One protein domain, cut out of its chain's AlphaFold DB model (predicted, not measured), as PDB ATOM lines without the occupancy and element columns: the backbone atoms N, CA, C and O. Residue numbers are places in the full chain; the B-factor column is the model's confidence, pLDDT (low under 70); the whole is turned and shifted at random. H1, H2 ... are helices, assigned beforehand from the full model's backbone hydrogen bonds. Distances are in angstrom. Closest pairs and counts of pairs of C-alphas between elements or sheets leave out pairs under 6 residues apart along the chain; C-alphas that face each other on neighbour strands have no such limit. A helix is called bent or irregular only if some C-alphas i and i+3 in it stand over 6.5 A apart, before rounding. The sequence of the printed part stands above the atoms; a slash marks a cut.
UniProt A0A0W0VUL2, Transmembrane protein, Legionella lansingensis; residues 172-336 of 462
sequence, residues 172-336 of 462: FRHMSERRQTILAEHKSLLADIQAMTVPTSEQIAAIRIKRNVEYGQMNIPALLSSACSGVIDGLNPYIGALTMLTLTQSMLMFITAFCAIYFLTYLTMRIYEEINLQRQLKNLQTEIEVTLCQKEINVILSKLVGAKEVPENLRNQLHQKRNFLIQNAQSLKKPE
ATOM      1  N   PHE A 172     -10.321  38.463 -63.971       89.69
ATOM      2  CA  PHE A 172     -10.818  38.378 -62.595       89.69
ATOM      3  C   PHE A 172     -12.327  38.162 -62.553       89.69
ATOM      4  O   PHE A 172     -12.827  37.364 -61.759       89.69
ATOM      5  N   ARG A 173     -13.061  38.859 -63.424       88.00
ATOM      6  CA  ARG A 173     -14.508  38.733 -63.525       88.00
ATOM      7  C   ARG A 173     -14.922  37.348 -63.991       88.00
ATOM      8  O   ARG A 173     -15.718  36.713 -63.303       88.00
ATOM      9  N   HIS A 174     -14.344  36.873 -65.090       89.25
ATOM     10  CA  HIS A 174     -14.606  35.533 -65.604       89.25
ATOM     11  C   HIS A 174     -14.338  34.463 -64.533       89.25
ATOM     12  O   HIS A 174     -15.171  33.593 -64.275       89.25
ATOM     13  N   MET A 175     -13.207  34.575 -63.834       88.88
ATOM     14  CA  MET A 175     -12.827  33.669 -62.752       88.88
ATOM     15  C   MET A 175     -13.808  33.738 -61.567       88.88
ATOM     16  O   MET A 175     -14.247  32.703 -61.058       88.88
ATOM     17  N   SER A 176     -14.204  34.944 -61.150       85.69
ATOM     18  CA  SER A 176     -15.190  35.141 -60.084       85.69
ATOM     19  C   SER A 176     -16.554  34.548 -60.453       85.69
ATOM     20  O   SER A 176     -17.191  33.926 -59.605       85.69
ATOM     21  N   GLU A 177     -17.017  34.735 -61.690       85.38
ATOM     22  CA  GLU A 177     -18.274  34.167 -62.192       85.38
ATOM     23  C   GLU A 177     -18.208  32.633 -62.193       85.38
ATOM     24  O   GLU A 177     -19.047  31.989 -61.562       85.38
ATOM     25  N   ARG A 178     -17.142  32.046 -62.752       87.19
ATOM     26  CA  ARG A 178     -16.914  30.592 -62.752       87.19
ATOM     27  C   ARG A 178     -16.960  29.991 -61.347       87.19
ATOM     28  O   ARG A 178     -17.593  28.963 -61.125       87.19
ATOM     29  N   ARG A 179     -16.335  30.636 -60.363       86.00
ATOM     30  CA  ARG A 179     -16.354  30.158 -58.973       86.00
ATOM     31  C   ARG A 179     -17.720  30.235 -58.318       86.00
ATOM     32  O   ARG A 179     -18.036  29.397 -57.478       86.00
ATOM     33  N   GLN A 180     -18.519  31.240 -58.659       85.19
ATOM     34  CA  GLN A 180     -19.888  31.319 -58.163       85.19
ATOM     35  C   GLN A 180     -20.746  30.193 -58.738       85.19
ATOM     36  O   GLN A 180     -21.548  29.633 -57.991       85.19
ATOM     37  N   THR A 181     -20.526  29.826 -60.002       87.62
ATOM     38  CA  THR A 181     -21.143  28.653 -60.630       87.62
ATOM     39  C   THR A 181     -20.737  27.371 -59.906       87.62
ATOM     40  O   THR A 181     -21.611  26.686 -59.387       87.62
ATOM     41  N   ILE A 182     -19.436  27.124 -59.706       87.19
ATOM     42  CA  ILE A 182     -18.935  25.957 -58.947       87.19
ATOM     43  C   ILE A 182     -19.533  25.916 -57.532       87.19
ATOM     44  O   ILE A 182     -19.957  24.874 -57.038       87.19
ATOM     45  N   LEU A 183     -19.617  27.065 -56.856       88.00
ATOM     46  CA  LEU A 183     -20.214  27.155 -55.523       88.00
ATOM     47  C   LEU A 183     -21.710  26.812 -55.536       88.00
ATOM     48  O   LEU A 183     -22.208  26.230 -54.571       88.00
ATOM     49  N   ALA A 184     -22.443  27.200 -56.580       88.69
ATOM     50  CA  ALA A 184     -23.851  26.856 -56.746       88.69
ATOM     51  C   ALA A 184     -24.028  25.362 -57.055       88.69
ATOM     52  O   ALA A 184     -24.835  24.708 -56.396       88.69
ATOM     53  N   GLU A 185     -23.220  24.817 -57.962       89.75
ATOM     54  CA  GLU A 185     -23.205  23.395 -58.310       89.75
ATOM     55  C   GLU A 185     -22.889  22.525 -57.093       89.75
ATOM     56  O   GLU A 185     -23.640  21.607 -56.783       89.75
ATOM     57  N   HIS A 186     -21.856  22.864 -56.320       88.81
ATOM     58  CA  HIS A 186     -21.533  22.167 -55.076       88.81
ATOM     59  C   HIS A 186     -22.667  22.238 -54.043       88.81
ATOM     60  O   HIS A 186     -22.882  21.284 -53.298       88.81
ATOM     61  N   LYS A 187     -23.415  23.347 -53.977       91.06
ATOM     62  CA  LYS A 187     -24.583  23.441 -53.086       91.06
ATOM     63  C   LYS A 187     -25.721  22.539 -53.537       91.06
ATOM     64  O   LYS A 187     -26.356  21.936 -52.677       91.06
ATOM     65  N   SER A 188     -25.967  22.460 -54.844       91.25
ATOM     66  CA  SER A 188     -26.939  21.523 -55.410       91.25
ATOM     67  C   SER A 188     -26.516  20.087 -55.118       91.25
ATOM     68  O   SER A 188     -27.258  19.345 -54.491       91.25
ATOM     69  N   LEU A 189     -25.265  19.750 -55.433       89.81
ATOM     70  CA  LEU A 189     -24.688  18.430 -55.211       89.81
ATOM     71  C   LEU A 189     -24.754  18.005 -53.739       89.81
ATOM     72  O   LEU A 189     -25.070  16.857 -53.439       89.81
ATOM     73  N   LEU A 190     -24.481  18.918 -52.804       91.00
ATOM     74  CA  LEU A 190     -24.621  18.639 -51.376       91.00
ATOM     75  C   LEU A 190     -26.072  18.295 -51.008       91.00
ATOM     76  O   LEU A 190     -26.292  17.358 -50.242       91.00
ATOM     77  N   ALA A 191     -27.050  19.030 -51.544       92.50
ATOM     78  CA  ALA A 191     -28.464  18.743 -51.315       92.50
ATOM     79  C   ALA A 191     -28.864  17.379 -51.903       92.50
ATOM     80  O   ALA A 191     -29.545  16.603 -51.231       92.50
ATOM     81  N   ASP A 192     -28.366  17.050 -53.096       90.81
ATOM     82  CA  ASP A 192     -28.616  15.769 -53.761       90.81
ATOM     83  C   ASP A 192     -28.035  14.601 -52.947       90.81
ATOM     84  O   ASP A 192     -28.737  13.635 -52.649       90.81
ATOM     85  N   ILE A 193     -26.787  14.712 -52.478       89.44
ATOM     86  CA  ILE A 193     -26.138  13.697 -51.625       89.44
ATOM     87  C   ILE A 193     -26.879  13.532 -50.291       89.44
ATOM     88  O   ILE A 193     -26.992  12.421 -49.763       89.44
ATOM     89  N   GLN A 194     -27.384  14.625 -49.714       90.88
ATOM     90  CA  GLN A 194     -28.180  14.560 -48.488       90.88
ATOM     91  C   GLN A 194     -29.489  13.792 -48.712       90.88
ATOM     92  O   GLN A 194     -29.856  12.986 -47.850       90.88
ATOM     93  N   ALA A 195     -30.131  13.988 -49.868       91.62
ATOM     94  CA  ALA A 195     -31.362  13.311 -50.267       91.62
ATOM     95  C   ALA A 195     -31.163  11.829 -50.651       91.62
ATOM     96  O   ALA A 195     -32.078  11.029 -50.462       91.62
ATOM     97  N   MET A 196     -29.980  11.432 -51.132       88.12
ATOM     98  CA  MET A 196     -29.674  10.034 -51.472       88.12
ATOM     99  C   MET A 196     -29.707   9.122 -50.235       88.12
ATOM    100  O   MET A 196     -29.006   9.359 -49.248       88.12
ATOM    101  N   THR A 197     -30.486   8.041 -50.277       83.75
ATOM    102  CA  THR A 197     -30.626   7.082 -49.165       83.75
ATOM    103  C   THR A 197     -29.444   6.119 -49.059       83.75
ATOM    104  O   THR A 197     -28.948   5.920 -47.950       83.75
ATOM    105  N   VAL A 198     -28.937   5.582 -50.176       78.38
ATOM    106  CA  VAL A 198     -27.751   4.703 -50.219       78.38
ATOM    107  C   VAL A 198     -26.969   4.939 -51.522       78.38
ATOM    108  O   VAL A 198     -27.404   4.471 -52.571       78.38
ATOM    109  N   PRO A 199     -25.842   5.674 -51.502       77.38
ATOM    110  CA  PRO A 199     -25.032   5.883 -52.700       77.38
ATOM    111  C   PRO A 199     -24.195   4.643 -53.050       77.38
ATOM    112  O   PRO A 199     -23.594   4.020 -52.170       77.38
ATOM    113  N   THR A 200     -24.105   4.313 -54.341       82.12
ATOM    114  CA  THR A 200     -23.223   3.246 -54.848       82.12
ATOM    115  C   THR A 200     -21.761   3.708 -54.836       82.12
ATOM    116  O   THR A 200     -21.476   4.878 -55.088       82.12
ATOM    117  N   SER A 201     -20.805   2.800 -54.599       76.81
ATOM    118  CA  SER A 201     -19.364   3.126 -54.557       76.81
ATOM    119  C   SER A 201     -18.859   3.829 -55.829       76.81
ATOM    120  O   SER A 201     -18.030   4.733 -55.748       76.81
ATOM    121  N   GLU A 202     -19.393   3.464 -56.996       79.69
ATOM    122  CA  GLU A 202     -19.067   4.092 -58.285       79.69
ATOM    123  C   GLU A 202     -19.553   5.544 -58.374       79.69
ATOM    124  O   GLU A 202     -18.820   6.418 -58.832       79.69
ATOM    125  N   GLN A 203     -20.752   5.835 -57.857       83.00
ATOM    126  CA  GLN A 203     -21.287   7.199 -57.808       83.00
ATOM    127  C   GLN A 203     -20.416   8.091 -56.919       83.00
ATOM    128  O   GLN A 203     -20.135   9.237 -57.263       83.00
ATOM    129  N   ILE A 204     -19.928   7.553 -55.798       79.06
ATOM    130  CA  ILE A 204     -19.034   8.274 -54.887       79.06
ATOM    131  C   ILE A 204     -17.685   8.564 -55.562       79.06
ATOM    132  O   ILE A 204     -17.163   9.675 -55.442       79.06
ATOM    133  N   ALA A 205     -17.129   7.595 -56.296       81.75
ATOM    134  CA  ALA A 205     -15.891   7.782 -57.049       81.75
ATOM    135  C   ALA A 205     -16.052   8.842 -58.153       81.75
ATOM    136  O   ALA A 205     -15.232   9.758 -58.241       81.75
ATOM    137  N   ALA A 206     -17.144   8.788 -58.921       84.44
ATOM    138  CA  ALA A 206     -17.451   9.769 -59.961       84.44
ATOM    139  C   ALA A 206     -17.579  11.196 -59.393       84.44
ATOM    140  O   ALA A 206     -17.001  12.141 -59.937       84.44
ATOM    141  N   ILE A 207     -18.260  11.351 -58.249       82.88
ATOM    142  CA  ILE A 207     -18.392  12.639 -57.552       82.88
ATOM    143  C   ILE A 207     -17.020  13.176 -57.107       82.88
ATOM    144  O   ILE A 207     -16.728  14.361 -57.288       82.88
ATOM    145  N   ARG A 208     -16.151  12.320 -56.551       81.94
ATOM    146  CA  ARG A 208     -14.802  12.717 -56.107       81.94
ATOM    147  C   ARG A 208     -13.893  13.122 -57.273       81.94
ATOM    148  O   ARG A 208     -13.151  14.097 -57.134       81.94
ATOM    149  N   ILE A 209     -13.964  12.421 -58.408       79.25
ATOM    150  CA  ILE A 209     -13.182  12.738 -59.617       79.25
ATOM    151  C   ILE A 209     -13.608  14.093 -60.188       79.25
ATOM    152  O   ILE A 209     -12.755  14.963 -60.371       79.25
ATOM    153  N   LYS A 210     -14.919  14.307 -60.384       77.75
ATOM    154  CA  LYS A 210     -15.460  15.573 -60.908       77.75
ATOM    155  C   LYS A 210     -15.004  16.778 -60.072       77.75
ATOM    156  O   LYS A 210     -14.607  17.799 -60.618       77.75
ATOM    157  N   ARG A 211     -14.966  16.630 -58.744       74.50
ATOM    158  CA  ARG A 211     -14.545  17.685 -57.807       74.50
ATOM    159  C   ARG A 211     -13.059  18.054 -57.903       74.50
ATOM    160  O   ARG A 211     -12.714  19.230 -57.790       74.50
ATOM    161  N   ASN A 212     -12.164  17.069 -58.008       69.06
ATOM    162  CA  ASN A 212     -10.719  17.306 -57.866       69.06
ATOM    163  C   ASN A 212     -10.129  18.123 -59.030       69.06
ATOM    164  O   ASN A 212      -9.175  18.871 -58.821       69.06
ATOM    165  N   VAL A 213     -10.718  18.028 -60.225       64.81
ATOM    166  CA  VAL A 213     -10.255  18.746 -61.424       64.81
ATOM    167  C   VAL A 213     -10.512  20.260 -61.329       64.81
ATOM    168  O   VAL A 213      -9.747  21.052 -61.871       64.81
ATOM    169  N   GLU A 214     -11.536  20.700 -60.593       66.81
ATOM    170  CA  GLU A 214     -12.011  22.092 -60.657       66.81
ATOM    171  C   GLU A 214     -11.346  23.068 -59.664       66.81
ATOM    172  O   GLU A 214     -11.405  24.281 -59.869       66.81
ATOM    173  N   TYR A 215     -10.699  22.587 -58.594       64.19
ATOM    174  CA  TYR A 215     -10.250  23.444 -57.475       64.19
ATOM    175  C   TYR A 215      -8.746  23.762 -57.450       64.19
ATOM    176  O   TYR A 215      -8.343  24.806 -56.935       64.19
ATOM    177  N   GLY A 216      -7.899  22.876 -57.985       62.81
ATOM    178  CA  GLY A 216      -6.455  22.902 -57.715       62.81
ATOM    179  C   GLY A 216      -5.674  24.058 -58.352       62.81
ATOM    180  O   GLY A 216      -4.692  24.517 -57.775       62.81
ATOM    181  N   GLN A 217      -6.095  24.563 -59.512       66.19
ATOM    182  CA  GLN A 217      -5.212  25.374 -60.367       66.19
ATOM    183  C   GLN A 217      -5.397  26.902 -60.263       66.19
ATOM    184  O   GLN A 217      -4.603  27.647 -60.827       66.19
ATOM    185  N   MET A 218      -6.406  27.412 -59.543       71.94
ATOM    186  CA  MET A 218      -6.833  28.820 -59.698       71.94
ATOM    187  C   MET A 218      -6.719  29.709 -58.447       71.94
ATOM    188  O   MET A 218      -7.249  30.819 -58.446       71.94
ATOM    189  N   ASN A 219      -6.059  29.274 -57.369       83.56
ATOM    190  CA  ASN A 219      -6.071  30.031 -56.103       83.56
ATOM    191  C   ASN A 219      -5.068  31.197 -56.075       83.56
ATOM    192  O   ASN A 219      -5.434  32.323 -55.740       83.56
ATOM    193  N   ILE A 220      -3.817  30.951 -56.467       88.75
ATOM    194  CA  ILE A 220      -2.753  31.970 -56.497       88.75
ATOM    195  C   ILE A 220      -3.013  33.066 -57.548       88.75
ATOM    196  O   ILE A 220      -3.007  34.241 -57.171       88.75
ATOM    197  N   PRO A 221      -3.295  32.753 -58.832       90.75
ATOM    198  CA  PRO A 221      -3.485  33.796 -59.846       90.75
ATOM    199  C   PRO A 221      -4.688  34.696 -59.542       90.75
ATOM    200  O   PRO A 221      -4.660  35.892 -59.814       90.75
ATOM    201  N   ALA A 222      -5.731  34.149 -58.919       91.25
ATOM    202  CA  ALA A 222      -6.890  34.916 -58.485       91.25
ATOM    203  C   ALA A 222      -6.572  35.901 -57.351       91.25
ATOM    204  O   ALA A 222      -7.046  37.038 -57.369       91.25
ATOM    205  N   LEU A 223      -5.742  35.484 -56.389       93.25
ATOM    206  CA  LEU A 223      -5.289  36.341 -55.297       93.25
ATOM    207  C   LEU A 223      -4.445  37.507 -55.823       93.25
ATOM    208  O   LEU A 223      -4.700  38.655 -55.462       93.25
ATOM    209  N   LEU A 224      -3.501  37.213 -56.721       94.31
ATOM    210  CA  LEU A 224      -2.680  38.223 -57.393       94.31
ATOM    211  C   LEU A 224      -3.550  39.189 -58.203       94.31
ATOM    212  O   LEU A 224      -3.431  40.401 -58.063       94.31
ATOM    213  N   SER A 225      -4.492  38.661 -58.982       94.12
ATOM    214  CA  SER A 225      -5.417  39.460 -59.785       94.12
ATOM    215  C   SER A 225      -6.307  40.384 -58.935       94.12
ATOM    216  O   SER A 225      -6.510  41.557 -59.283       94.12
ATOM    217  N   SER A 226      -6.783  39.896 -57.781       93.19
ATOM    218  CA  SER A 226      -7.526  40.694 -56.797       93.19
ATOM    219  C   SER A 226      -6.656  41.795 -56.186       93.19
ATOM    220  O   SER A 226      -7.088  42.947 -56.107       93.19
ATOM    221  N   ALA A 227      -5.413  41.473 -55.810       95.00
ATOM    222  CA  ALA A 227      -4.461  42.436 -55.268       95.00
ATOM    223  C   ALA A 227      -4.132  43.540 -56.286       95.00
ATOM    224  O   ALA A 227      -4.261  44.718 -55.958       95.00
ATOM    225  N   CYS A 228      -3.826  43.185 -57.539       93.12
ATOM    226  CA  CYS A 228      -3.588  44.145 -58.622       93.12
ATOM    227  C   CYS A 228      -4.792  45.075 -58.834       93.12
ATOM    228  O   CYS A 228      -4.636  46.293 -58.920       93.12
ATOM    229  N   SER A 229      -6.012  44.525 -58.843       91.00
ATOM    230  CA  SER A 229      -7.238  45.333 -58.918       91.00
ATOM    231  C   SER A 229      -7.383  46.267 -57.713       91.00
ATOM    232  O   SER A 229      -7.784  47.421 -57.866       91.00
ATOM    233  N   GLY A 230      -7.034  45.776 -56.520       91.62
ATOM    234  CA  GLY A 230      -7.007  46.530 -55.272       91.62
ATOM    235  C   GLY A 230      -6.064  47.727 -55.318       91.62
ATOM    236  O   GLY A 230      -6.471  48.823 -54.943       91.62
ATOM    237  N   VAL A 231      -4.847  47.535 -55.831       92.12
ATOM    238  CA  VAL A 231      -3.841  48.598 -55.972       92.12
ATOM    239  C   VAL A 231      -4.335  49.686 -56.925       92.12
ATOM    240  O   VAL A 231      -4.387  50.855 -56.551       92.12
ATOM    241  N   ILE A 232      -4.776  49.307 -58.126       89.62
ATOM    242  CA  ILE A 232      -5.192  50.259 -59.170       89.62
ATOM    243  C   ILE A 232      -6.386  51.107 -58.711       89.62
ATOM    244  O   ILE A 232      -6.396  52.328 -58.858       89.62
ATOM    245  N   ASP A 233      -7.405  50.475 -58.126       86.38
ATOM    246  CA  ASP A 233      -8.576  51.193 -57.616       86.38
ATOM    247  C   ASP A 233      -8.273  51.998 -56.347       86.38
ATOM    248  O   ASP A 233      -8.854  53.068 -56.139       86.38
ATOM    249  N   GLY A 234      -7.387  51.482 -55.492       87.12
ATOM    250  CA  GLY A 234      -7.008  52.106 -54.232       87.12
ATOM    251  C   GLY A 234      -6.230  53.407 -54.422       87.12
ATOM    252  O   GLY A 234      -6.295  54.262 -53.545       87.12
ATOM    253  N   LEU A 235      -5.524  53.576 -55.547       85.12
ATOM    254  CA  LEU A 235      -4.759  54.789 -55.861       85.12
ATOM    255  C   LEU A 235      -5.643  55.971 -56.291       85.12
ATOM    256  O   LEU A 235      -5.246  57.126 -56.169       85.12
ATOM    257  N   ASN A 236      -6.873  55.718 -56.747       80.56
ATOM    258  CA  ASN A 236      -7.755  56.758 -57.289       80.56
ATOM    259  C   ASN A 236      -8.083  57.938 -56.330       80.56
ATOM    260  O   ASN A 236      -8.314  59.043 -56.818       80.56
ATOM    261  N   PRO A 237      -8.138  57.793 -54.994       73.62
ATOM    262  CA  PRO A 237      -8.331  58.928 -54.088       73.62
ATOM    263  C   PRO A 237      -7.130  59.883 -53.980       73.62
ATOM    264  O   PRO A 237      -7.353  61.061 -53.704       73.62
ATOM    265  N   TYR A 238      -5.892  59.428 -54.226       71.62
ATOM    266  CA  TYR A 238      -4.671  60.251 -54.081       71.62
ATOM    267  C   TYR A 238      -4.622  61.453 -55.031       71.62
ATOM    268  O   TYR A 238      -4.029  62.485 -54.747       71.62
ATOM    269  N   ILE A 239      -5.344  61.350 -56.133       64.81
ATOM    270  CA  ILE A 239      -5.482  62.353 -57.190       64.81
ATOM    271  C   ILE A 239      -6.106  63.639 -56.666       64.81
ATOM    272  O   ILE A 239      -5.684  64.745 -56.998       64.81
ATOM    273  N   GLY A 240      -7.121  63.500 -55.810       64.12
ATOM    274  CA  GLY A 240      -7.781  64.649 -55.197       64.12
ATOM    275  C   GLY A 240      -6.929  65.311 -54.117       64.12
ATOM    276  O   GLY A 240      -7.165  66.471 -53.803       64.12
ATOM    277  N   ALA A 241      -5.962  64.583 -53.554       63.38
ATOM    278  CA  ALA A 241      -5.032  65.105 -52.563       63.38
ATOM    279  C   ALA A 241      -3.940  65.956 -53.222       63.38
ATOM    280  O   ALA A 241      -3.674  67.070 -52.784       63.38
ATOM    281  N   LEU A 242      -3.358  65.453 -54.314       64.50
ATOM    282  CA  LEU A 242      -2.186  66.052 -54.961       64.50
ATOM    283  C   LEU A 242      -2.517  67.256 -55.844       64.50
ATOM    284  O   LEU A 242      -1.687  68.134 -56.026       64.50
ATOM    285  N   THR A 243      -3.750  67.344 -56.340       61.34
ATOM    286  CA  THR A 243      -4.235  68.518 -57.089       61.34
ATOM    287  C   THR A 243      -4.522  69.735 -56.200       61.34
ATOM    288  O   THR A 243      -4.846  70.800 -56.714       61.34
ATOM    289  N   MET A 244      -4.407  69.607 -54.871       61.47
ATOM    290  CA  MET A 244      -4.774  70.643 -53.895       61.47
ATOM    291  C   MET A 244      -3.578  71.195 -53.112       61.47
ATOM    292  O   MET A 244      -3.709  71.548 -51.943       61.47
ATOM    293  N   LEU A 245      -2.412  71.306 -53.746       60.72
ATOM    294  CA  LEU A 245      -1.190  71.864 -53.139       60.72
ATOM    295  C   LEU A 245      -1.319  73.308 -52.642       60.72
ATOM    296  O   LEU A 245      -0.426  73.813 -51.977       60.72
ATOM    297  N   THR A 246      -2.434  73.969 -52.942       61.94
ATOM    298  CA  THR A 246      -2.798  75.274 -52.387       61.94
ATOM    299  C   THR A 246      -3.323  75.197 -50.946       61.94
ATOM    300  O   THR A 246      -3.591  76.229 -50.335       61.94
ATOM    301  N   LEU A 247      -3.500  73.995 -50.387       65.56
ATOM    302  CA  LEU A 247      -3.923  73.794 -49.004       65.56
ATOM    303  C   LEU A 247      -2.757  73.970 -48.021       65.56
ATOM    304  O   LEU A 247      -1.620  73.603 -48.297       65.56
ATOM    305  N   THR A 248      -3.070  74.449 -46.815       80.56
ATOM    306  CA  THR A 248      -2.121  74.514 -45.691       80.56
ATOM    307  C   THR A 248      -1.470  73.148 -45.434       80.56
ATOM    308  O   THR A 248      -2.172  72.132 -45.485       80.56
ATOM    309  N   GLN A 249      -0.190  73.122 -45.050       81.50
ATOM    310  CA  GLN A 249       0.588  71.902 -44.772       81.50
ATOM    311  C   GLN A 249      -0.158  70.875 -43.899       81.50
ATOM    312  O   GLN A 249      -0.163  69.680 -44.192       81.50
ATOM    313  N   SER A 250      -0.869  71.336 -42.865       86.25
ATOM    314  CA  SER A 250      -1.662  70.482 -41.968       86.25
ATOM    315  C   SER A 250      -2.769  69.702 -42.688       86.25
ATOM    316  O   SER A 250      -3.018  68.536 -42.384       86.25
ATOM    317  N   MET A 251      -3.416  70.319 -43.677       83.06
ATOM    318  CA  MET A 251      -4.482  69.688 -44.462       83.06
ATOM    319  C   MET A 251      -3.915  68.684 -45.462       83.06
ATOM    320  O   MET A 251      -4.492  67.612 -45.638       83.06
ATOM    321  N   LEU A 252      -2.770  68.998 -46.075       81.44
ATOM    322  CA  LEU A 252      -2.071  68.067 -46.957       81.44
ATOM    323  C   LEU A 252      -1.654  66.799 -46.200       81.44
ATOM    324  O   LEU A 252      -1.914  65.692 -46.675       81.44
ATOM    325  N   MET A 253      -1.087  66.944 -44.996       84.94
ATOM    326  CA  MET A 253      -0.760  65.809 -44.126       84.94
ATOM    327  C   MET A 253      -1.995  64.960 -43.796       84.94
ATOM    328  O   MET A 253      -1.960  63.741 -43.962       84.94
ATOM    329  N   PHE A 254      -3.107  65.588 -43.394       87.19
ATOM    330  CA  PHE A 254      -4.345  64.873 -43.074       87.19
ATOM    331  C   PHE A 254      -4.899  64.088 -44.271       87.19
ATOM    332  O   PHE A 254      -5.214  62.902 -44.146       87.19
ATOM    333  N   ILE A 255      -5.002  64.724 -45.442       84.75
ATOM    334  CA  ILE A 255      -5.536  64.071 -46.643       84.75
ATOM    335  C   ILE A 255      -4.617  62.920 -47.070       84.75
ATOM    336  O   ILE A 255      -5.109  61.848 -47.413       84.75
ATOM    337  N   THR A 256      -3.298  63.105 -46.997       85.31
ATOM    338  CA  THR A 256      -2.316  62.067 -47.348       85.31
ATOM    339  C   THR A 256      -2.430  60.856 -46.420       85.31
ATOM    340  O   THR A 256      -2.495  59.721 -46.898       85.31
ATOM    341  N   ALA A 257      -2.542  61.084 -45.107       89.06
ATOM    342  CA  ALA A 257      -2.766  60.028 -44.121       89.06
ATOM    343  C   ALA A 257      -4.086  59.282 -44.375       89.06
ATOM    344  O   ALA A 257      -4.112  58.050 -44.400       89.06
ATOM    345  N   PHE A 258      -5.178  60.009 -44.643       88.94
ATOM    346  CA  PHE A 258      -6.457  59.403 -45.013       88.94
ATOM    347  C   PHE A 258      -6.345  58.557 -46.289       88.94
ATOM    348  O   PHE A 258      -6.839  57.432 -46.316       88.94
ATOM    349  N   CYS A 259      -5.686  59.060 -47.336       88.56
ATOM    350  CA  CYS A 259      -5.487  58.324 -48.582       88.56
ATOM    351  C   CYS A 259      -4.683  57.034 -48.363       88.56
ATOM    352  O   CYS A 259      -5.071  56.000 -48.907       88.56
ATOM    353  N   ALA A 260      -3.644  57.059 -47.520       89.88
ATOM    354  CA  ALA A 260      -2.862  55.874 -47.161       89.88
ATOM    355  C   ALA A 260      -3.691  54.830 -46.415       89.88
ATOM    356  O   ALA A 260      -3.709  53.658 -46.800       89.88
ATOM    357  N   ILE A 261      -4.450  55.260 -45.403       91.69
ATOM    358  CA  ILE A 261      -5.354  54.375 -44.664       91.69
ATOM    359  C   ILE A 261      -6.414  53.802 -45.604       91.69
ATOM    360  O   ILE A 261      -6.655  52.596 -45.592       91.69
ATOM    361  N   TYR A 262      -7.032  54.635 -46.445       90.38
ATOM    362  CA  TYR A 262      -8.051  54.207 -47.398       90.38
ATOM    363  C   TYR A 262      -7.493  53.188 -48.397       90.38
ATOM    364  O   TYR A 262      -8.122  52.154 -48.620       90.38
ATOM    365  N   PHE A 263      -6.318  53.452 -48.972       91.56
ATOM    366  CA  PHE A 263      -5.643  52.551 -49.903       91.56
ATOM    367  C   PHE A 263      -5.370  51.194 -49.262       91.56
ATOM    368  O   PHE A 263      -5.804  50.171 -49.794       91.56
ATOM    369  N   LEU A 264      -4.730  51.184 -48.090       93.81
ATOM    370  CA  LEU A 264      -4.393  49.952 -47.385       93.81
ATOM    371  C   LEU A 264      -5.655  49.174 -47.000       93.81
ATOM    372  O   LEU A 264      -5.735  47.962 -47.199       93.81
ATOM    373  N   THR A 265      -6.672  49.878 -46.510       92.44
ATOM    374  CA  THR A 265      -7.969  49.306 -46.138       92.44
ATOM    375  C   THR A 265      -8.664  48.682 -47.349       92.44
ATOM    376  O   THR A 265      -9.146  47.551 -47.272       92.44
ATOM    377  N   TYR A 266      -8.693  49.379 -48.485       91.19
ATOM    378  CA  TYR A 266      -9.310  48.891 -49.716       91.19
ATOM    379  C   TYR A 266      -8.561  47.682 -50.291       91.19
ATOM    380  O   TYR A 266      -9.194  46.678 -50.626       91.19
ATOM    381  N   LEU A 267      -7.227  47.737 -50.349       94.44
ATOM    382  CA  LEU A 267      -6.378  46.633 -50.801       94.44
ATOM    383  C   LEU A 267      -6.573  45.388 -49.928       94.44
ATOM    384  O   LEU A 267      -6.868  44.306 -50.439       94.44
ATOM    385  N   THR A 268      -6.482  45.557 -48.607       94.00
ATOM    386  CA  THR A 268      -6.671  44.463 -47.646       94.00
ATOM    387  C   THR A 268      -8.073  43.876 -47.775       94.00
ATOM    388  O   THR A 268      -8.232  42.658 -47.769       94.00
ATOM    389  N   MET A 269      -9.098  44.716 -47.964       92.00
ATOM    390  CA  MET A 269     -10.464  44.247 -48.172       92.00
ATOM    391  C   MET A 269     -10.585  43.404 -49.448       92.00
ATOM    392  O   MET A 269     -11.186  42.335 -49.403       92.00
ATOM    393  N   ARG A 270      -9.989  43.827 -50.570       90.38
ATOM    394  CA  ARG A 270     -10.016  43.062 -51.832       90.38
ATOM    395  C   ARG A 270      -9.347  41.694 -51.706       90.38
ATOM    396  O   ARG A 270      -9.924  40.690 -52.126       90.38
ATOM    397  N   ILE A 271      -8.182  41.646 -51.068       93.44
ATOM    398  CA  ILE A 271      -7.471  40.397 -50.767       93.44
ATOM    399  C   ILE A 271      -8.320  39.510 -49.846       93.44
ATOM    400  O   ILE A 271      -8.497  38.321 -50.104       93.44
ATOM    401  N   TYR A 272      -8.903  40.093 -48.797       92.88
ATOM    402  CA  TYR A 272      -9.728  39.370 -47.838       92.88
ATOM    403  C   TYR A 272     -10.996  38.777 -48.469       92.88
ATOM    404  O   TYR A 272     -11.339  37.632 -48.175       92.88
ATOM    405  N   GLU A 273     -11.698  39.518 -49.333       88.38
ATOM    406  CA  GLU A 273     -12.890  39.006 -50.025       88.38
ATOM    407  C   GLU A 273     -12.566  37.772 -50.867       88.38
ATOM    408  O   GLU A 273     -13.301  36.787 -50.819       88.38
ATOM    409  N   GLU A 274     -11.441  37.808 -51.574       90.81
ATOM    410  CA  GLU A 274     -10.955  36.702 -52.394       90.81
ATOM    411  C   GLU A 274     -10.573  35.482 -51.537       90.81
ATOM    412  O   GLU A 274     -11.046  34.372 -51.789       90.81
ATOM    413  N   ILE A 275      -9.830  35.681 -50.442       90.88
ATOM    414  CA  ILE A 275      -9.518  34.610 -49.477       90.88
ATOM    415  C   ILE A 275     -10.800  34.010 -48.887       90.88
ATOM    416  O   ILE A 275     -10.918  32.793 -48.730       90.88
ATOM    417  N   ASN A 276     -11.782  34.845 -48.547       89.25
ATOM    418  CA  ASN A 276     -13.048  34.384 -47.992       89.25
ATOM    419  C   ASN A 276     -13.845  33.550 -49.007       89.25
ATOM    420  O   ASN A 276     -14.427  32.534 -48.628       89.25
ATOM    421  N   LEU A 277     -13.845  33.924 -50.291       87.12
ATOM    422  CA  LEU A 277     -14.453  33.120 -51.357       87.12
ATOM    423  C   LEU A 277     -13.768  31.753 -51.490       87.12
ATOM    424  O   LEU A 277     -14.453  30.728 -51.518       87.12
ATOM    425  N   GLN A 278     -12.433  31.718 -51.486       89.62
ATOM    426  CA  GLN A 278     -11.671  30.463 -51.522       89.62
ATOM    427  C   GLN A 278     -11.980  29.568 -50.310       89.62
ATOM    428  O   GLN A 278     -12.176  28.359 -50.458       89.62
ATOM    429  N   ARG A 279     -12.089  30.158 -49.111       88.12
ATOM    430  CA  ARG A 279     -12.483  29.440 -47.887       88.12
ATOM    431  C   ARG A 279     -13.907  28.901 -47.962       88.12
ATOM    432  O   ARG A 279     -14.137  27.777 -47.538       88.12
ATOM    433  N   GLN A 280     -14.861  29.664 -48.496       88.00
ATOM    434  CA  GLN A 280     -16.243  29.195 -48.654       88.00
ATOM    435  C   GLN A 280     -16.328  27.972 -49.569       88.00
ATOM    436  O   GLN A 280     -17.030  27.020 -49.235       88.00
ATOM    437  N   LEU A 281     -15.596  27.984 -50.685       87.88
ATOM    438  CA  LEU A 281     -15.495  26.831 -51.578       87.88
ATOM    439  C   LEU A 281     -14.872  25.626 -50.868       87.88
ATOM    440  O   LEU A 281     -15.449  24.542 -50.908       87.88
ATOM    441  N   LYS A 282     -13.754  25.833 -50.158       88.19
ATOM    442  CA  LYS A 282     -13.080  24.774 -49.395       88.19
ATOM    443  C   LYS A 282     -14.000  24.153 -48.346       88.19
ATOM    444  O   LYS A 282     -14.129  22.938 -48.282       88.19
ATOM    445  N   ASN A 283     -14.684  24.983 -47.560       88.69
ATOM    446  CA  ASN A 283     -15.596  24.520 -46.518       88.69
ATOM    447  C   ASN A 283     -16.745  23.698 -47.104       88.69
ATOM    448  O   ASN A 283     -17.088  22.659 -46.554       88.69
ATOM    449  N   LEU A 284     -17.311  24.137 -48.230       89.06
ATOM    450  CA  LEU A 284     -18.383  23.411 -48.904       89.06
ATOM    451  C   LEU A 284     -17.898  22.063 -49.457       89.06
ATOM    452  O   LEU A 284     -18.601  21.066 -49.347       89.06
ATOM    453  N   GLN A 285     -16.679  22.001 -49.995       88.81
ATOM    454  CA  GLN A 285     -16.065  20.740 -50.422       88.81
ATOM    455  C   GLN A 285     -15.824  19.789 -49.250       88.81
ATOM    456  O   GLN A 285     -16.115  18.598 -49.360       88.81
ATOM    457  N   THR A 286     -15.318  20.300 -48.126       89.25
ATOM    458  CA  THR A 286     -15.152  19.510 -46.902       89.25
ATOM    459  C   THR A 286     -16.504  19.024 -46.380       89.25
ATOM    460  O   THR A 286     -16.607  17.882 -45.951       89.25
ATOM    461  N   GLU A 287     -17.556  19.842 -46.457       90.56
ATOM    462  CA  GLU A 287     -18.917  19.466 -46.053       90.56
ATOM    463  C   GLU A 287     -19.488  18.347 -46.935       90.56
ATOM    464  O   GLU A 287     -20.053  17.381 -46.417       90.56
ATOM    465  N   ILE A 288     -19.277  18.422 -48.252       90.06
ATOM    466  CA  ILE A 288     -19.615  17.344 -49.190       90.06
ATOM    467  C   ILE A 288     -18.857  16.063 -48.833       90.06
ATOM    468  O   ILE A 288     -19.476  15.009 -48.708       90.06
ATOM    469  N   GLU A 289     -17.542  16.137 -48.617       89.81
ATOM    470  CA  GLU A 289     -16.724  14.954 -48.320       89.81
ATOM    471  C   GLU A 289     -17.093  14.317 -46.974       89.81
ATOM    472  O   GLU A 289     -17.194  13.097 -46.870       89.81
ATOM    473  N   VAL A 290     -17.364  15.131 -45.953       91.31
ATOM    474  CA  VAL A 290     -17.870  14.668 -44.655       91.31
ATOM    475  C   VAL A 290     -19.228  13.984 -44.819       91.31
ATOM    476  O   VAL A 290     -19.440  12.909 -44.261       91.31
ATOM    477  N   THR A 291     -20.127  14.551 -45.627       91.25
ATOM    478  CA  THR A 291     -21.447  13.958 -45.883       91.25
ATOM    479  C   THR A 291     -21.322  12.624 -46.626       91.25
ATOM    480  O   THR A 291     -21.953  11.644 -46.232       91.25
ATOM    481  N   LEU A 292     -20.472  12.546 -47.655       90.88
ATOM    482  CA  LEU A 292     -20.190  11.303 -48.379       90.88
ATOM    483  C   LEU A 292     -19.591  10.243 -47.454       90.88
ATOM    484  O   LEU A 292     -20.069   9.112 -47.425       90.88
ATOM    485  N   CYS A 293     -18.601  10.616 -46.643       90.94
ATOM    486  CA  CYS A 293     -17.962   9.710 -45.697       90.94
ATOM    487  C   CYS A 293     -18.956   9.187 -44.647       90.94
ATOM    488  O   CYS A 293     -18.946   8.003 -44.313       90.94
ATOM    489  N   GLN A 294     -19.884  10.029 -44.184       91.62
ATOM    490  CA  GLN A 294     -20.961   9.602 -43.292       91.62
ATOM    491  C   GLN A 294     -21.886   8.571 -43.958       91.62
ATOM    492  O   GLN A 294     -22.270   7.590 -43.319       91.62
ATOM    493  N   LYS A 295     -22.216   8.749 -45.243       90.44
ATOM    494  CA  LYS A 295     -23.004   7.767 -46.006       90.44
ATOM    495  C   LYS A 295     -22.232   6.456 -46.196       90.44
ATOM    496  O   LYS A 295     -22.807   5.396 -45.976       90.44
ATOM    497  N   GLU A 296     -20.936   6.510 -46.512       90.06
ATOM    498  CA  GLU A 296     -20.074   5.320 -46.620       90.06
ATOM    499  C   GLU A 296     -20.014   4.538 -45.298       90.06
ATOM    500  O   GLU A 296     -20.145   3.318 -45.300       90.06
ATOM    501  N   ILE A 297     -19.870   5.228 -44.162       90.75
ATOM    502  CA  ILE A 297     -19.884   4.590 -42.838       90.75
ATOM    503  C   ILE A 297     -21.220   3.899 -42.575       90.75
ATOM    504  O   ILE A 297     -21.221   2.770 -42.091       90.75
ATOM    505  N   ASN A 298     -22.346   4.524 -42.922       90.31
ATOM    506  CA  ASN A 298     -23.660   3.901 -42.754       90.31
ATOM    507  C   ASN A 298     -23.796   2.615 -43.586       90.31
ATOM    508  O   ASN A 298     -24.385   1.649 -43.110       90.31
ATOM    509  N   VAL A 299     -23.214   2.578 -44.791       89.12
ATOM    510  CA  VAL A 299     -23.168   1.372 -45.638       89.12
ATOM    511  C   VAL A 299     -22.264   0.290 -45.041       89.12
ATOM    512  O   VAL A 299     -22.601  -0.889 -45.076       89.12
ATOM    513  N   ILE A 300     -21.112   0.660 -44.476       88.81
ATOM    514  CA  ILE A 300     -20.223  -0.292 -43.790       88.81
ATOM    515  C   ILE A 300     -20.923  -0.862 -42.548       88.81
ATOM    516  O   ILE A 300     -20.906  -2.071 -42.334       88.81
ATOM    517  N   LEU A 301     -21.588  -0.013 -41.760       90.12
ATOM    518  CA  LEU A 301     -22.335  -0.425 -40.573       90.12
ATOM    519  C   LEU A 301     -23.505  -1.352 -40.919       90.12
ATOM    520  O   LEU A 301     -23.694  -2.346 -40.226       90.12
ATOM    521  N   SER A 302     -24.256  -1.085 -41.993       88.56
ATOM    522  CA  SER A 302     -25.347  -1.976 -42.406       88.56
ATOM    523  C   SER A 302     -24.840  -3.355 -42.842       88.56
ATOM    524  O   SER A 302     -25.460  -4.360 -42.501       88.56
ATOM    525  N   LYS A 303     -23.678  -3.425 -43.511       88.44
ATOM    526  CA  LYS A 303     -23.008  -4.697 -43.834       88.44
ATOM    527  C   LYS A 303     -22.540  -5.447 -42.584       88.44
ATOM    528  O   LYS A 303     -22.661  -6.665 -42.539       88.44
ATOM    529  N   LEU A 304     -22.036  -4.735 -41.572       87.75
ATOM    530  CA  LEU A 304     -21.581  -5.332 -40.310       87.75
ATOM    531  C   LEU A 304     -22.726  -5.918 -39.482       87.75
ATOM    532  O   LEU A 304     -22.560  -6.983 -38.905       87.75
ATOM    533  N   VAL A 305     -23.887  -5.256 -39.444       89.00
ATOM    534  CA  VAL A 305     -25.070  -5.758 -38.719       89.00
ATOM    535  C   VAL A 305     -25.576  -7.085 -39.306       89.00
ATOM    536  O   VAL A 305     -26.144  -7.892 -38.575       89.00
ATOM    537  N   GLY A 306     -25.358  -7.330 -40.601       82.31
ATOM    538  CA  GLY A 306     -25.763  -8.568 -41.274       82.31
ATOM    539  C   GLY A 306     -24.732  -9.705 -41.254       82.31
ATOM    540  O   GLY A 306     -25.055 -10.805 -41.698       82.31
ATOM    541  N   ALA A 307     -23.505  -9.474 -40.778       84.81
ATOM    542  CA  ALA A 307     -22.426 -10.460 -40.834       84.81
ATOM    543  C   ALA A 307     -22.291 -11.236 -39.511       84.81
ATOM    544  O   ALA A 307     -22.254 -10.634 -38.440       84.81
ATOM    545  N   LYS A 308     -22.183 -12.574 -39.578       81.81
ATOM    546  CA  LYS A 308     -21.934 -13.428 -38.395       81.81
ATOM    547  C   LYS A 308     -20.525 -13.247 -37.820       81.81
ATOM    548  O   LYS A 308     -20.350 -13.337 -36.611       81.81
ATOM    549  N   GLU A 309     -19.549 -12.950 -38.674       85.69
ATOM    550  CA  GLU A 309     -18.175 -12.626 -38.293       85.69
ATOM    551  C   GLU A 309     -17.782 -11.285 -38.910       85.69
ATOM    552  O   GLU A 309     -18.082 -11.011 -40.073       85.69
ATOM    553  N   VAL A 310     -17.138 -10.427 -38.118       84.50
ATOM    554  CA  VAL A 310     -16.728  -9.084 -38.540       84.50
ATOM    555  C   VAL A 310     -15.361  -9.166 -39.224       84.50
ATOM    556  O   VAL A 310     -14.375  -9.438 -38.543       84.50
ATOM    557  N   PRO A 311     -15.250  -8.868 -40.531       88.38
ATOM    558  CA  PRO A 311     -13.959  -8.885 -41.206       88.38
ATOM    559  C   PRO A 311     -13.053  -7.762 -40.682       88.38
ATOM    560  O   PRO A 311     -13.454  -6.593 -40.664       88.38
ATOM    561  N   GLU A 312     -11.804  -8.091 -40.341       90.44
ATOM    562  CA  GLU A 312     -10.780  -7.146 -39.856       90.44
ATOM    563  C   GLU A 312     -10.616  -5.933 -40.798       90.44
ATOM    564  O   GLU A 312     -10.524  -4.784 -40.366       90.44
ATOM    565  N   ASN A 313     -10.679  -6.167 -42.116       90.69
ATOM    566  CA  ASN A 313     -10.582  -5.123 -43.142       90.69
ATOM    567  C   ASN A 313     -11.716  -4.084 -43.026       90.69
ATOM    568  O   ASN A 313     -11.464  -2.878 -43.061       90.69
ATOM    569  N   LEU A 314     -12.964  -4.523 -42.810       86.88
ATOM    570  CA  LEU A 314     -14.099  -3.606 -42.639       86.88
ATOM    571  C   LEU A 314     -13.940  -2.753 -41.374       86.88
ATOM    572  O   LEU A 314     -14.257  -1.562 -41.380       86.88
ATOM    573  N   ARG A 315     -13.424  -3.357 -40.296       87.50
ATOM    574  CA  ARG A 315     -13.149  -2.666 -39.034       87.50
ATOM    575  C   ARG A 315     -12.091  -1.577 -39.220       87.50
ATOM    576  O   ARG A 315     -12.305  -0.442 -38.792       87.50
ATOM    577  N   ASN A 316     -11.002  -1.884 -39.923       91.25
ATOM    578  CA  ASN A 316      -9.939  -0.922 -40.222       91.25
ATOM    579  C   ASN A 316     -10.439   0.237 -41.098       91.25
ATOM    580  O   ASN A 316     -10.190   1.403 -40.781       91.25
ATOM    581  N   GLN A 317     -11.232  -0.051 -42.138       89.81
ATOM    582  CA  GLN A 317     -11.852   0.982 -42.978       89.81
ATOM    583  C   GLN A 317     -12.793   1.895 -42.181       89.81
ATOM    584  O   GLN A 317     -12.783   3.117 -42.368       89.81
ATOM    585  N   LEU A 318     -13.585   1.327 -41.266       90.81
ATOM    586  CA  LEU A 318     -14.469   2.090 -40.387       90.81
ATOM    587  C   LEU A 318     -13.672   3.032 -39.473       90.81
ATOM    588  O   LEU A 318     -14.021   4.208 -39.354       90.81
ATOM    589  N   HIS A 319     -12.591   2.544 -38.857       90.62
ATOM    590  CA  HIS A 319     -11.716   3.363 -38.015       90.62
ATOM    591  C   HIS A 319     -11.061   4.502 -38.804       90.62
ATOM    592  O   HIS A 319     -11.098   5.651 -38.357       90.62
ATOM    593  N   GLN A 320     -10.537   4.221 -40.000       93.00
ATOM    594  CA  GLN A 320      -9.925   5.233 -40.861       93.00
ATOM    595  C   GLN A 320     -10.929   6.332 -41.247       93.00
ATOM    596  O   GLN A 320     -10.648   7.521 -41.075       93.00
ATOM    597  N   LYS A 321     -12.130   5.952 -41.702       91.12
ATOM    598  CA  LYS A 321     -13.188   6.905 -42.079       91.12
ATOM    599  C   LYS A 321     -13.708   7.701 -40.882       91.12
ATOM    600  O   LYS A 321     -13.944   8.902 -40.994       91.12
ATOM    601  N   ARG A 322     -13.831   7.074 -39.710       91.38
ATOM    602  CA  ARG A 322     -14.210   7.763 -38.470       91.38
ATOM    603  C   ARG A 322     -13.177   8.815 -38.066       91.38
ATOM    604  O   ARG A 322     -13.563   9.933 -37.731       91.38
ATOM    605  N   ASN A 323     -11.888   8.488 -38.116       91.69
ATOM    606  CA  ASN A 323     -10.822   9.436 -37.789       91.69
ATOM    607  C   ASN A 323     -10.815  10.616 -38.768       91.69
ATOM    608  O   ASN A 323     -10.752  11.770 -38.341       91.69
ATOM    609  N   PHE A 324     -11.001  10.337 -40.061       90.50
ATOM    610  CA  PHE A 324     -11.168  11.363 -41.087       90.50
ATOM    611  C   PHE A 324     -12.367  12.287 -40.804       90.50
ATOM    612  O   PHE A 324     -12.241  13.509 -40.909       90.50
ATOM    613  N   LEU A 325     -13.521  11.743 -40.398       90.44
ATOM    614  CA  LEU A 325     -14.683  12.550 -40.008       90.44
ATOM    615  C   LEU A 325     -14.393  13.445 -38.805       90.44
ATOM    616  O   LEU A 325     -14.741  14.621 -38.833       90.44
ATOM    617  N   ILE A 326     -13.764  12.909 -37.756       89.31
ATOM    618  CA  ILE A 326     -13.444  13.670 -36.541       89.31
ATOM    619  C   ILE A 326     -12.503  14.831 -36.880       89.31
ATOM    620  O   ILE A 326     -12.759  15.965 -36.471       89.31
ATOM    621  N   GLN A 327     -11.463  14.569 -37.673       90.25
ATOM    622  CA  GLN A 327     -10.497  15.580 -38.097       90.25
ATOM    623  C   GLN A 327     -11.161  16.687 -38.930       90.25
ATOM    624  O   GLN A 327     -10.989  17.876 -38.655       90.25
ATOM    625  N   ASN A 328     -11.983  16.320 -39.916       86.69
ATOM    626  CA  ASN A 328     -12.610  17.299 -40.804       86.69
ATOM    627  C   ASN A 328     -13.794  18.032 -40.162       86.69
ATOM    628  O   ASN A 328     -13.994  19.216 -40.438       86.69
ATOM    629  N   ALA A 329     -14.537  17.401 -39.252       83.88
ATOM    630  CA  ALA A 329     -15.615  18.057 -38.514       83.88
ATOM    631  C   ALA A 329     -15.101  19.224 -37.656       83.88
ATOM    632  O   ALA A 329     -15.785  20.240 -37.525       83.88
ATOM    633  N   GLN A 330     -13.881  19.124 -37.117       83.25
ATOM    634  CA  GLN A 330     -13.243  20.238 -36.410       83.25
ATOM    635  C   GLN A 330     -12.911  21.404 -37.353       83.25
ATOM    636  O   GLN A 330     -13.111  22.561 -36.979       83.25
ATOM    637  N   SER A 331     -12.476  21.110 -38.584       79.69
ATOM    638  CA  SER A 331     -12.155  22.124 -39.599       79.69
ATOM    639  C   SER A 331     -13.383  22.855 -40.169       79.69
ATOM    640  O   SER A 331     -13.264  23.983 -40.639       79.69
ATOM    641  N   LEU A 332     -14.576  22.251 -40.071       82.12
ATOM    642  CA  LEU A 332     -15.846  22.825 -40.538       82.12
ATOM    643  C   LEU A 332     -16.439  23.895 -39.611       82.12
ATOM    644  O   LEU A 332     -17.491  24.464 -39.926       82.12
ATOM    645  N   LYS A 333     -15.798  24.205 -38.474       79.19
ATOM    646  CA  LYS A 333     -16.196  25.358 -37.657       79.19
ATOM    647  C   LYS A 333     -16.120  26.611 -38.528       79.19
ATOM    648  O   LYS A 333     -15.036  27.025 -38.931       79.19
ATOM    649  N   LYS A 334     -17.286  27.188 -38.849       70.31
ATOM    650  CA  LYS A 334     -17.384  28.363 -39.721       70.31
ATOM    651  C   LYS A 334     -16.465  29.457 -39.174       70.31
ATOM    652  O   LYS A 334     -16.696  29.895 -38.048       70.31
ATOM    653  N   PRO A 335     -15.453  29.898 -39.936       65.56
ATOM    654  CA  PRO A 335     -14.634  31.010 -39.503       65.56
ATOM    655  C   PRO A 335     -15.531  32.244 -39.439       65.56
ATOM    656  O   PRO A 335     -16.130  32.640 -40.442       65.56
ATOM    657  N   GLU A 336     -15.663  32.823 -38.250       77.38
ATOM    658  CA  GLU A 336     -16.323  34.111 -38.108       77.38
ATOM    659  C   GLU A 336     -15.458  35.172 -38.795       77.38
ATOM    660  O   GLU A 336     -14.236  35.210 -38.635       77.38
TER     661      GLU A 336
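Overview. This is residues 172 to 336 of the 462 residues of the protein "Transmembrane protein" of Legionella lansingensis (UniProt A0A0W0VUL2). One very long helix, H5, makes the axis of a rod. H1, H2, H3 and the short H4 are strung along one side of it, with H1 and H2 side by side, and H6 folds back on the other side near one end as the second arm of a helical hairpin. The printed part has 165 residues with six named helices, H1 to H6 in chain order, and no named strand; the class is all helix. The whole is extended, with a radius of gyration of the C-alphas of 24.8 A and spans of 92 by 28 by 24 A.

Along the chain. Find C-alpha 172 at (-10.818, 38.378, -62.595); from there H1 runs through residues 172 to 195, 34.7 A. H2 follows at residues 201 to 215, 22.5 A, and H3 at residues 219 to 234, 22.2 A. Look next for H4, residues 238 to 242. H5 begins at C-alpha 249, (0.588, 71.902, -44.772), and runs through residues 249 to 305, 82.0 A. H6, residues 312 to 331, is 29.3 A long and ends at C-alpha 331, (-12.155, 22.124, -39.599). No helix is bent; H2 is neither bent nor irregular, but only just: C-alphas 212 and 215 are 6.2 A apart.

Arrangement. Start at H5, the hub, which touches four helices. Its residues 281 to 292 touch residues 183 to 194 of H1, the same way at a shallow tilt of 29 degrees; the closest C-alphas, of Leu 190 and Ile 288, are 5.6 A apart. H3 touches residues 262 to 278 of H5, opposite ways at a shallow tilt of 24 degrees, with the closest C-alphas, of Gly 230 and Leu 267, 4.5 A apart. H4 touches H5 closest at the C-alphas of Tyr 238 and Cys 259, 5.9 A. H6 and H5 form a hairpin at a shallow tilt of 22 degrees, closest at the C-alphas of Val 290 and Leu 325, 6.0 A. H2 and H5 are close but not clearly touching: the C-alphas of Ile 204 and Leu 292 are 7.3 A apart. H1 and H2 are near each other. H1 and H6 are apart. Every O i to N i+4 pair is within hydrogen-bond range in H1, H3, H4 and H5, against 8 of 11 in H2 and 15 of 16 in H6.

Size, cuts and confidence. The two farthest C-alphas, of Thr 246 and Lys 308, are 91.8 A apart. Residues 245 to 250 and 305 to 313 stand free. The printed part has no cut, and no link is long. Mean pLDDT of the printed part is 85.2; look for values under 70 at residues 212 to 217, 239 to 247 and 335.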